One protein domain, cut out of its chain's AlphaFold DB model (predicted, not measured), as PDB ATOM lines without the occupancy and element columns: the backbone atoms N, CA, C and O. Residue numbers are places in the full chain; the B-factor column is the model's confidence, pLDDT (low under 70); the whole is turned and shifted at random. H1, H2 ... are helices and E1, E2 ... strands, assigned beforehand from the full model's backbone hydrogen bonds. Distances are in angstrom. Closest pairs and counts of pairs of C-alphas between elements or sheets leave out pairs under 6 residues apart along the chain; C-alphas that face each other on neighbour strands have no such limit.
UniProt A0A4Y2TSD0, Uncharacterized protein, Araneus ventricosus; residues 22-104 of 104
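This is residues 22 to 104 of the 104 residues of an uncharacterized protein of Araneus ventricosus (UniProt A0A4Y2TSD0). With little regular structure, this loose chain has a two-stranded ribbon, E1 and E4, in its middle, with a wide loop, residues 27 to 56, at one end and the small hairpin E2 and E3 towards the other. H1 sticks out. The 83 printed residues hold H1, E1, E2, E3, E4 in that order, 22 residues in named elements, class mixed; both sheets are antiparallel. The radius of gyration of the C-alphas is 15.7 A, the spans 43 by 28 by 25 A.

E1, residues 57 to 61, and E4, residues 98 to 103, are antiparallel at 144 degrees; N 59 and O 101 are 2.9 A apart, within hydrogen-bond range. E2, residues 79 to 81, and E3, residues 90 to 92, form an antiparallel hairpin at 133 degrees, with N 92 and O 79 at 2.8 A. E2 and E4 are only just apart, closest 8.2 A. H1, residues 22 to 26, stands free; its O i to N i+4 pair is within hydrogen-bond range.

E1 spans 11.3 A from C-alpha 57 at (-29.480, -49.735, 20.506); E4 spans 11.5 A, ending at C-alpha 103 (-34.609, -49.885, 21.151).

Links H1 to E1 and E1 to E2 are long. The printed part has no cut; no printed residue is under 70 in pLDDT.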
ATOM      1  N   TYR A  22     -48.101 -62.551  25.665       93.31
ATOM      2  CA  TYR A  22     -46.801 -62.860  26.263       93.31
ATOM      3  C   TYR A  22     -46.260 -64.219  25.822       93.31
ATOM      4  O   TYR A  22     -45.073 -64.328  25.541       93.31
ATOM      5  N   GLY A  23     -47.103 -65.253  25.737       96.56
ATOM      6  CA  GLY A  23     -46.664 -66.568  25.271       96.56
ATOM      7  C   GLY A  23     -46.212 -66.537  23.813       96.56
ATOM      8  O   GLY A  23     -45.200 -67.147  23.475       96.56
ATOM      9  N   TRP A  24     -46.910 -65.774  22.968       94.50
ATOM     10  CA  TRP A  24     -46.490 -65.543  21.589       94.50
ATOM     11  C   TRP A  24     -45.149 -64.797  21.521       94.50
ATOM     12  O   TRP A  24     -44.241 -65.265  20.838       94.50
ATOM     13  N   ALA A  25     -44.988 -63.710  22.286       92.94
ATOM     14  CA  ALA A  25     -43.744 -62.938  22.344       92.94
ATOM     15  C   ALA A  25     -42.557 -63.769  22.870       92.94
ATOM     16  O   ALA A  25     -41.476 -63.739  22.295       92.94
ATOM     17  N   MET A  26     -42.763 -64.577  23.915       93.19
ATOM     18  CA  MET A  26     -41.736 -65.476  24.465       93.19
ATOM     19  C   MET A  26     -41.388 -66.649  23.540       93.19
ATOM     20  O   MET A  26     -40.372 -67.302  23.755       93.19
ATOM     21  N   SER A  27     -42.222 -66.930  22.535       92.88
ATOM     22  CA  SER A  27     -41.931 -67.938  21.508       92.88
ATOM     23  C   SER A  27     -41.108 -67.375  20.342       92.88
ATOM     24  O   SER A  27     -40.735 -68.141  19.455       92.88
ATOM     25  N   GLN A  28     -40.847 -66.061  20.315       91.06
ATOM     26  CA  GLN A  28     -40.000 -65.428  19.302       91.06
ATOM     27  C   GLN A  28     -38.510 -65.665  19.592       91.06
ATOM     28  O   GLN A  28     -38.126 -66.110  20.677       91.06
ATOM     29  N   PHE A  29     -37.657 -65.358  18.615       90.25
ATOM     30  CA  PHE A  29     -36.209 -65.450  18.766       90.25
ATOM     31  C   PHE A  29     -35.697 -64.302  19.652       90.25
ATOM     32  O   PHE A  29     -35.585 -63.163  19.210       90.25
ATOM     33  N   LEU A  30     -35.440 -64.585  20.934       89.12
ATOM     34  CA  LEU A  30     -35.092 -63.566  21.932       89.12
ATOM     35  C   LEU A  30     -33.638 -63.687  22.414       89.12
ATOM     36  O   LEU A  30     -33.156 -64.798  22.669       89.12
ATOM     37  N   PRO A  31     -32.933 -62.558  22.630       87.88
ATOM     38  CA  PRO A  31     -31.605 -62.577  23.227       87.88
ATOM     39  C   PRO A  31     -31.682 -63.041  24.689       87.88
ATOM     40  O   PRO A  31     -32.396 -62.461  25.504       87.88
ATOM     41  N   TYR A  32     -30.909 -64.070  25.043       88.44
ATOM     42  CA  TYR A  32     -30.918 -64.658  26.393       88.44
ATOM     43  C   TYR A  32     -29.600 -64.482  27.167       88.44
ATOM     44  O   TYR A  32     -29.526 -64.811  28.351       88.44
ATOM     45  N   GLY A  33     -28.535 -63.983  26.531       91.06
ATOM     46  CA  GLY A  33     -27.236 -63.816  27.183       91.06
ATOM     47  C   GLY A  33     -26.130 -63.331  26.249       91.06
ATOM     48  O   GLY A  33     -26.366 -63.003  25.092       91.06
ATOM     49  N   GLY A  34     -24.898 -63.275  26.767       92.62
ATOM     50  CA  GLY A  34     -23.721 -62.907  25.972       92.62
ATOM     51  C   GLY A  34     -23.644 -61.427  25.581       92.62
ATOM     52  O   GLY A  34     -22.969 -61.107  24.603       92.62
ATOM     53  N   LEU A  35     -24.303 -60.543  26.340       91.50
ATOM     54  CA  LEU A  35     -24.326 -59.100  26.095       91.50
ATOM     55  C   LEU A  35     -22.909 -58.519  26.080       91.50
ATOM     56  O   LEU A  35     -22.133 -58.696  27.023       91.50
ATOM     57  N   LYS A  36     -22.575 -57.825  24.992       92.75
ATOM     58  CA  LYS A  36     -21.287 -57.164  24.781       92.75
ATOM     59  C   LYS A  36     -21.523 -55.854  24.047       92.75
ATOM     60  O   LYS A  36     -22.368 -55.790  23.160       92.75
ATOM     61  N   TRP A  37     -20.731 -54.841  24.378       92.19
ATOM     62  CA  TRP A  37     -20.679 -53.614  23.590       92.19
ATOM     63  C   TRP A  37     -20.151 -53.925  22.186       92.19
ATOM     64  O   TRP A  37     -19.141 -54.618  22.033       92.19
ATOM     65  N   GLY A  38     -20.874 -53.459  21.170       87.06
ATOM     66  CA  GLY A  38     -20.581 -53.693  19.759       87.06
ATOM     67  C   GLY A  38     -20.144 -52.429  19.022       87.06
ATOM     68  O   GLY A  38     -19.981 -51.362  19.608       87.06
ATOM     69  N   ASN A  39     -19.957 -52.563  17.709       84.31
ATOM     70  CA  ASN A  39     -19.756 -51.422  16.821       84.31
ATOM     71  C   ASN A  39     -21.087 -50.677  16.625       84.31
ATOM     72  O   ASN A  39     -22.130 -51.314  16.519       84.31
ATOM     73  N   THR A  40     -21.045 -49.349  16.547       84.69
ATOM     74  CA  THR A  40     -22.211 -48.491  16.299       84.69
ATOM     75  C   THR A  40     -22.578 -48.389  14.818       84.69
ATOM     76  O   THR A  40     -23.692 -47.997  14.490       84.69
ATOM     77  N   ASN A  41     -21.675 -48.762  13.904       86.31
ATOM     78  CA  ASN A  41     -21.929 -48.722  12.464       86.31
ATOM     79  C   ASN A  41     -22.644 -49.993  11.976       86.31
ATOM     80  O   ASN A  41     -22.049 -50.834  11.296       86.31
ATOM     81  N   ILE A  42     -23.900 -50.162  12.387       88.12
ATOM     82  CA  ILE A  42     -24.746 -51.307  12.041       88.12
ATOM     83  C   ILE A  42     -26.072 -50.787  11.495       88.12
ATOM     84  O   ILE A  42     -26.686 -49.896  12.070       88.12
ATOM     85  N   ASP A  43     -26.518 -51.372  10.390       89.50
ATOM     86  CA  ASP A  43     -27.838 -51.110   9.827       89.50
ATOM     87  C   ASP A  43     -28.814 -52.187  10.300       89.50
ATOM     88  O   ASP A  43     -28.921 -53.260   9.702       89.50
ATOM     89  N   VAL A  44     -29.497 -51.909  11.409       86.62
ATOM     90  CA  VAL A  44     -30.408 -52.873  12.041       86.62
ATOM     91  C   VAL A  44     -31.653 -53.167  11.218       86.62
ATOM     92  O   VAL A  44     -32.249 -54.220  11.388       86.62
ATOM     93  N   THR A  45     -31.989 -52.308  10.252       89.62
ATOM     94  CA  THR A  45     -33.124 -52.534   9.342       89.62
ATOM     95  C   THR A  45     -32.880 -53.676   8.354       89.62
ATOM     96  O   THR A  45     -33.809 -54.147   7.704       89.62
ATOM     97  N   LYS A  46     -31.627 -54.132   8.232       92.00
ATOM     98  CA  LYS A  46     -31.217 -55.244   7.365       92.00
ATOM     99  C   LYS A  46     -31.013 -56.556   8.116       92.00
ATOM    100  O   LYS A  46     -30.638 -57.550   7.493       92.00
ATOM    101  N   ILE A  47     -31.184 -56.556   9.434       89.56
ATOM    102  CA  ILE A  47     -30.965 -57.731  10.272       89.56
ATOM    103  C   ILE A  47     -32.296 -58.476  10.374       89.56
ATOM    104  O   ILE A  47     -33.298 -57.847  10.698       89.56
ATOM    105  N   PRO A  48     -32.338 -59.781  10.064       92.19
ATOM    106  CA  PRO A  48     -33.568 -60.545  10.172       92.19
ATOM    107  C   PRO A  48     -33.934 -60.793  11.641       92.19
ATOM    108  O   PRO A  48     -33.052 -60.926  12.493       92.19
ATOM    109  N   ASP A  49     -35.233 -60.899  11.917       89.31
ATOM    110  CA  ASP A  49     -35.770 -61.090  13.273       89.31
ATOM    111  C   ASP A  49     -35.305 -62.408  13.928       89.31
ATOM    112  O   ASP A  49     -35.263 -62.513  15.151       89.31
ATOM    113  N   ASP A  50     -34.923 -63.410  13.130       91.56
ATOM    114  CA  ASP A  50     -34.401 -64.716  13.560       91.56
ATOM    115  C   ASP A  50     -32.863 -64.814  13.504       91.56
ATOM    116  O   ASP A  50     -32.291 -65.904  13.535       91.56
ATOM    117  N   SER A  51     -32.171 -63.672  13.431       91.81
ATOM    118  CA  SER A  51     -30.707 -63.592  13.474       91.81
ATOM    119  C   SER A  51     -30.142 -64.139  14.785       91.81
ATOM    120  O   SER A  51     -30.495 -63.654  15.856       91.81
ATOM    121  N   ASP A  52     -29.119 -65.000  14.705       90.50
ATOM    122  CA  ASP A  52     -28.348 -65.517  15.855       90.50
ATOM    123  C   ASP A  52     -27.798 -64.426  16.798       90.50
ATOM    124  O   ASP A  52     -27.419 -64.700  17.941       90.50
ATOM    125  N   LYS A  53     -27.691 -63.185  16.312       88.81
ATOM    126  CA  LYS A  53     -27.274 -62.014  17.087       88.81
ATOM    127  C   LYS A  53     -28.407 -60.995  17.140       88.81
ATOM    128  O   LYS A  53     -28.783 -60.457  16.099       88.81
ATOM    129  N   GLY A  54     -28.861 -60.693  18.354       89.38
ATOM    130  CA  GLY A  54     -29.745 -59.565  18.655       89.38
ATOM    131  C   GLY A  54     -28.970 -58.295  19.018       89.38
ATOM    132  O   GLY A  54     -27.782 -58.349  19.356       89.38
ATOM    133  N   TYR A  55     -29.654 -57.152  18.965       89.50
ATOM    134  CA  TYR A  55     -29.073 -55.831  19.199       89.50
ATOM    135  C   TYR A  55     -29.961 -55.017  20.133       89.50
ATOM    136  O   TYR A  55     -31.172 -55.001  19.981       89.50
ATOM    137  N   ILE A  56     -29.332 -54.318  21.075       91.25
ATOM    138  CA  ILE A  56     -29.968 -53.266  21.868       91.25
ATOM    139  C   ILE A  56     -29.252 -51.978  21.487       91.25
ATOM    140  O   ILE A  56     -28.019 -51.931  21.515       91.25
ATOM    141  N   ILE A  57     -30.010 -50.965  21.090       91.62
ATOM    142  CA  ILE A  57     -29.480 -49.735  20.506       91.62
ATOM    143  C   ILE A  57     -29.967 -48.562  21.327       91.62
ATOM    144  O   ILE A  57     -31.160 -48.435  21.578       91.62
ATOM    145  N   GLU A  58     -29.047 -47.682  21.693       93.31
ATOM    146  CA  GLU A  58     -29.375 -46.348  22.172       93.31
ATOM    147  C   GLU A  58     -29.218 -45.369  21.005       93.31
ATOM    148  O   GLU A  58     -28.143 -45.299  20.401       93.31
ATOM    149  N   CYS A  59     -30.281 -44.654  20.645       92.25
ATOM    150  CA  CYS A  59     -30.254 -43.686  19.553       92.25
ATOM    151  C   CYS A  59     -31.165 -42.485  19.813       92.25
ATOM    152  O   CYS A  59     -32.121 -42.556  20.585       92.25
ATOM    153  N   ASP A  60     -30.901 -41.392  19.104       95.00
ATOM    154  CA  ASP A  60     -31.831 -40.272  19.029       95.00
ATOM    155  C   ASP A  60     -32.877 -40.568  17.949       95.00
ATOM    156  O   ASP A  60     -32.552 -41.030  16.852       95.00
ATOM    157  N   LEU A  61     -34.146 -40.328  18.265       93.69
ATOM    158  CA  LEU A  61     -35.278 -40.595  17.389       93.69
ATOM    159  C   LEU A  61     -35.957 -39.278  17.038       93.69
ATOM    160  O   LEU A  61     -36.587 -38.650  17.886       93.69
ATOM    161  N   GLN A  62     -35.846 -38.881  15.775       95.50
ATOM    162  CA  GLN A  62     -36.617 -37.769  15.233       95.50
ATOM    163  C   GLN A  62     -38.020 -38.248  14.863       95.50
ATOM    164  O   GLN A  62     -38.174 -39.330  14.289       95.50
ATOM    165  N   TYR A  63     -39.030 -37.435  15.157       94.56
ATOM    166  CA  TYR A  63     -40.430 -37.734  14.891       94.56
ATOM    167  C   TYR A  63     -41.023 -36.727  13.894       94.56
ATOM    168  O   TYR A  63     -41.508 -35.661  14.273       94.56
ATOM    169  N   PRO A  64     -40.981 -37.031  12.587       95.50
ATOM    170  CA  PRO A  64     -41.512 -36.135  11.573       95.50
ATOM    171  C   PRO A  64     -43.014 -35.870  11.716       95.50
ATOM    172  O   PRO A  64     -43.813 -36.794  11.873       95.50
ATOM    173  N   GLU A  65     -43.413 -34.613  11.519       95.25
ATOM    174  CA  GLU A  65     -44.805 -34.163  11.667       95.25
ATOM    175  C   GLU A  65     -45.787 -34.910  10.749       95.25
ATOM    176  O   GLU A  65     -46.924 -35.183  11.131       95.25
ATOM    177  N   TYR A  66     -45.343 -35.328   9.557       95.88
ATOM    178  CA  TYR A  66     -46.187 -36.076   8.619       95.88
ATOM    179  C   TYR A  66     -46.634 -37.449   9.159       95.88
ATOM    180  O   TYR A  66     -47.621 -37.997   8.671       95.88
ATOM    181  N   LEU A  67     -45.947 -38.001  10.168       95.06
ATOM    182  CA  LEU A  67     -46.335 -39.248  10.834       95.06
ATOM    183  C   LEU A  67     -47.376 -39.036  11.938       95.06
ATOM    184  O   LEU A  67     -47.982 -40.006  12.384       95.06
ATOM    185  N   HIS A  68     -47.619 -37.798  12.383       94.31
ATOM    186  CA  HIS A  68     -48.455 -37.547  13.561       94.31
ATOM    187  C   HIS A  68     -49.897 -38.008  13.375       94.31
ATOM    188  O   HIS A  68     -50.485 -38.580  14.286       94.31
ATOM    189  N   HIS A  69     -50.457 -37.788  12.185       94.25
ATOM    190  CA  HIS A  69     -51.801 -38.261  11.875       94.25
ATOM    191  C   HIS A  69     -51.848 -39.789  11.749       94.25
ATOM    192  O   HIS A  69     -52.837 -40.407  12.120       94.25
ATOM    193  N   LEU A  70     -50.797 -40.418  11.214       94.00
ATOM    194  CA  LEU A  70     -50.754 -41.873  11.053       94.00
ATOM    195  C   LEU A  70     -50.629 -42.591  12.403       94.00
ATOM    196  O   LEU A  70     -51.168 -43.678  12.582       94.00
ATOM    197  N   HIS A  71     -49.913 -41.985  13.347       94.12
ATOM    198  CA  HIS A  71     -49.604 -42.569  14.647       94.12
ATOM    199  C   HIS A  71     -50.428 -41.966  15.794       94.12
ATOM    200  O   HIS A  71     -50.073 -42.153  16.953       94.12
ATOM    201  N   SER A  72     -51.526 -41.258  15.502       89.00
ATOM    202  CA  SER A  72     -52.345 -40.589  16.524       89.00
ATOM    203  C   SER A  72     -52.970 -41.556  17.527       89.00
ATOM    204  O   SER A  72     -53.133 -41.209  18.695       89.00
ATOM    205  N   ASP A  73     -53.313 -42.759  17.066       87.50
ATOM    206  CA  ASP A  73     -54.035 -43.748  17.869       87.50
ATOM    207  C   ASP A  73     -53.082 -44.658  18.653       87.50
ATOM    208  O   ASP A  73     -53.334 -44.984  19.813       87.50
ATOM    209  N   LEU A  74     -51.971 -45.063  18.024       87.50
ATOM    210  CA  LEU A  74     -50.978 -45.985  18.582       87.50
ATOM    211  C   LEU A  74     -49.560 -45.464  18.329       87.50
ATOM    212  O   LEU A  74     -48.827 -45.999  17.496       87.50
ATOM    213  N   SER A  75     -49.165 -44.417  19.058       90.94
ATOM    214  CA  SER A  75     -47.809 -43.880  18.953       90.94
ATOM    215  C   SER A  75     -46.774 -44.921  19.407       90.94
ATOM    216  O   SER A  75     -46.821 -45.357  20.566       90.94
ATOM    217  N   PRO A  76     -45.802 -45.296  18.557       90.38
ATOM    218  CA  PRO A  76     -44.656 -46.089  18.979       90.38
ATOM    219  C   PRO A  76     -43.723 -45.282  19.894       90.38
ATOM    220  O   PRO A  76     -43.905 -44.081  20.102       90.38
ATOM    221  N   ALA A  77     -42.685 -45.948  20.404       92.12
ATOM    222  CA  ALA A  77     -41.587 -45.328  21.148       92.12
ATOM    223  C   ALA A  77     -42.021 -44.561  22.415       92.12
ATOM    224  O   ALA A  77     -41.604 -43.428  22.670       92.12
ATOM    225  N   ALA A  78     -42.867 -45.190  23.234       92.94
ATOM    226  CA  ALA A  78     -43.299 -44.601  24.495       92.94
ATOM    227  C   ALA A  78     -42.113 -44.370  25.448       92.94
ATOM    228  O   ALA A  78     -41.181 -45.173  25.519       92.94
ATOM    229  N   GLU A  79     -42.171 -43.281  26.212       92.56
ATOM    230  CA  GLU A  79     -41.090 -42.834  27.088       92.56
ATOM    231  C   GLU A  79     -41.560 -42.639  28.532       92.56
ATOM    232  O   GLU A  79     -42.688 -42.219  28.798       92.56
ATOM    233  N   ASN A  80     -40.685 -42.922  29.495       92.62
ATOM    234  CA  ASN A  80     -40.986 -42.721  30.907       92.62
ATOM    235  C   ASN A  80     -40.578 -41.306  31.348       92.62
ATOM    236  O   ASN A  80     -39.418 -41.050  31.680       92.62
ATOM    237  N   ARG A  81     -41.546 -40.386  31.402       91.69
ATOM    238  CA  ARG A  81     -41.324 -38.994  31.826       91.69
ATOM    239  C   ARG A  81     -42.401 -38.502  32.784       91.69
ATOM    240  O   ARG A  81     -43.415 -39.159  33.002       91.69
ATOM    241  N   ILE A  82     -42.159 -37.349  33.397       93.44
ATOM    242  CA  ILE A  82     -43.165 -36.647  34.197       93.44
ATOM    243  C   ILE A  82     -43.920 -35.716  33.237       93.44
ATOM    244  O   ILE A  82     -43.283 -34.841  32.659       93.44
ATOM    245  N   PRO A  83     -45.232 -35.909  33.013       91.81
ATOM    246  CA  PRO A  83     -46.034 -34.959  32.245       91.81
ATOM    247  C   PRO A  83     -46.093 -33.598  32.939       91.81
ATOM    248  O   PRO A  83     -46.172 -33.558  34.165       91.81
ATOM    249  N   ASP A  84     -46.214 -32.513  32.173       88.69
ATOM    250  CA  ASP A  84     -46.270 -31.136  32.700       88.69
ATOM    251  C   ASP A  84     -47.376 -30.928  33.752       88.69
ATOM    252  O   ASP A  84     -47.220 -30.178  34.711       88.69
ATOM    253  N   ALA A  85     -48.496 -31.643  33.606       91.12
ATOM    254  CA  ALA A  85     -49.641 -31.579  34.513       91.12
ATOM    255  C   ALA A  85     -49.561 -32.558  35.707       91.12
ATOM    256  O   ALA A  85     -50.537 -32.720  36.442       91.12
ATOM    257  N   SER A  86     -48.449 -33.273  35.899       92.56
ATOM    258  CA  SER A  86     -48.317 -34.307  36.929       92.56
ATOM    259  C   SER A  86     -47.000 -34.207  37.695       92.56
ATOM    260  O   SER A  86     -46.026 -33.627  37.241       92.56
ATOM    261  N   LYS A  87     -46.963 -34.811  38.885       93.56
ATOM    262  CA  LYS A  87     -45.741 -34.973  39.692       93.56
ATOM    263  C   LYS A  87     -45.181 -36.395  39.632       93.56
ATOM    264  O   LYS A  87     -44.161 -36.681  40.248       93.56
ATOM    265  N   GLN A  88     -45.876 -37.301  38.947       94.94
ATOM    266  CA  GLN A  88     -45.525 -38.714  38.867       94.94
ATOM    267  C   GLN A  88     -45.008 -39.055  37.475       94.94
ATOM    268  O   GLN A  88     -45.517 -38.556  36.470       94.94
ATOM    269  N   ARG A  89     -44.017 -39.945  37.437       94.81
ATOM    270  CA  ARG A  89     -43.531 -40.551  36.201       94.81
ATOM    271  C   ARG A  89     -44.606 -41.445  35.599       94.81
ATOM    272  O   ARG A  89     -45.236 -42.225  36.311       94.81
ATOM    273  N   LYS A  90     -44.808 -41.319  34.294       94.25
ATOM    274  CA  LYS A  90     -45.762 -42.104  33.514       94.25
ATOM    275  C   LYS A  90     -45.111 -42.520  32.204       94.25
ATOM    276  O   LYS A  90     -44.217 -41.838  31.709       94.25
ATOM    277  N   LEU A  91     -45.584 -43.631  31.652       92.62
ATOM    278  CA  LEU A  91     -45.264 -44.013  30.286       92.62
ATOM    279  C   LEU A  91     -46.121 -43.162  29.345       92.62
ATOM    280  O   LEU A  91     -47.347 -43.230  29.412       92.62
ATOM    281  N   LEU A  92     -45.482 -42.318  28.537       92.94
ATOM    282  CA  LEU A  92     -46.147 -41.392  27.626       92.94
ATOM    283  C   LEU A  92     -45.866 -41.756  26.173       92.94
ATOM    284  O   LEU A  92     -44.719 -41.936  25.777       92.94
ATOM    285  N   THR A  93     -46.925 -41.790  25.375       93.06
ATOM    286  CA  THR A  93     -46.922 -42.050  23.932       93.06
ATOM    287  C   THR A  93     -46.843 -40.735  23.148       93.06
ATOM    288  O   THR A  93     -47.692 -40.438  22.307       93.06
ATOM    289  N   THR A  94     -45.865 -39.883  23.481       92.50
ATOM    290  CA  THR A  94     -45.717 -38.570  22.832       92.50
ATOM    291  C   THR A  94     -45.049 -38.701  21.465       92.50
ATOM    292  O   THR A  94     -44.106 -39.472  21.301       92.50
ATOM    293  N   LEU A  95     -45.484 -37.880  20.512       94.00
ATOM    294  CA  LEU A  95     -44.939 -37.811  19.151       94.00
ATOM    295  C   LEU A  95     -43.773 -36.812  19.038       94.00
ATOM    296  O   LEU A  95     -43.556 -36.213  17.997       94.00
ATOM    297  N   TYR A  96     -43.072 -36.550  20.141       93.06
ATOM    298  CA  TYR A  96     -41.910 -35.659  20.148       93.06
ATOM    299  C   TYR A  96     -40.638 -36.415  19.788       93.06
ATOM    300  O   TYR A  96     -40.561 -37.627  20.007       93.06
ATOM    301  N   ASP A  97     -39.610 -35.680  19.377       95.31
ATOM    302  CA  ASP A  97     -38.256 -36.215  19.301       95.31
ATOM    303  C   ASP A  97     -37.832 -36.824  20.651       95.31
ATOM    304  O   ASP A  97     -38.288 -36.416  21.731       95.31
ATOM    305  N   LYS A  98     -36.986 -37.850  20.579       94.44
ATOM    306  CA  LYS A  98     -36.419 -38.556  21.728       94.44
ATOM    307  C   LYS A  98     -34.906 -38.520  21.626       94.44
ATOM    308  O   LYS A  98     -34.355 -38.708  20.548       94.44
ATOM    309  N   GLU A  99     -34.258 -38.349  22.765       94.69
ATOM    310  CA  GLU A  99     -32.807 -38.435  22.896       94.69
ATOM    311  C   GLU A  99     -32.469 -39.663  23.738       94.69
ATOM    312  O   GLU A  99     -33.204 -39.979  24.682       94.69
ATOM    313  N   HIS A 100     -31.379 -40.357  23.405       93.88
ATOM    314  CA  HIS A 100     -30.917 -41.541  24.142       93.88
ATOM    315  C   HIS A 100     -32.001 -42.630  24.320       93.88
ATOM    316  O   HIS A 100     -32.129 -43.251  25.381       93.88
ATOM    317  N   TYR A 101     -32.833 -42.851  23.297       94.44
ATOM    318  CA  TYR A 101     -33.904 -43.843  23.337       94.44
ATOM    319  C   TYR A 101     -33.347 -45.252  23.144       94.44
ATOM    320  O   TYR A 101     -32.589 -45.498  22.208       94.44
ATOM    321  N   VAL A 102     -33.753 -46.190  24.003       92.56
ATOM    322  CA  VAL A 102     -33.299 -47.584  23.937       92.56
ATOM    323  C   VAL A 102     -34.304 -48.441  23.165       92.56
ATOM    324  O   VAL A 102     -35.408 -48.702  23.645       92.56
ATOM    325  N   VAL A 103     -33.895 -48.912  21.989       89.69
ATOM    326  CA  VAL A 103     -34.609 -49.885  21.151       89.69
ATOM    327  C   VAL A 103     -34.023 -51.276  21.393       89.69
ATOM    328  O   VAL A 103     -32.805 -51.424  21.509       89.69
ATOM    329  N   HIS A 104     -34.884 -52.284  21.501       85.00
ATOM    330  CA  HIS A 104     -34.535 -53.680  21.762       85.00
ATOM    331  C   HIS A 104     -35.341 -54.612  20.863       85.00
ATOM    332  O   HIS A 104     -36.429 -54.179  20.418       85.00
TER     333      HIS A 104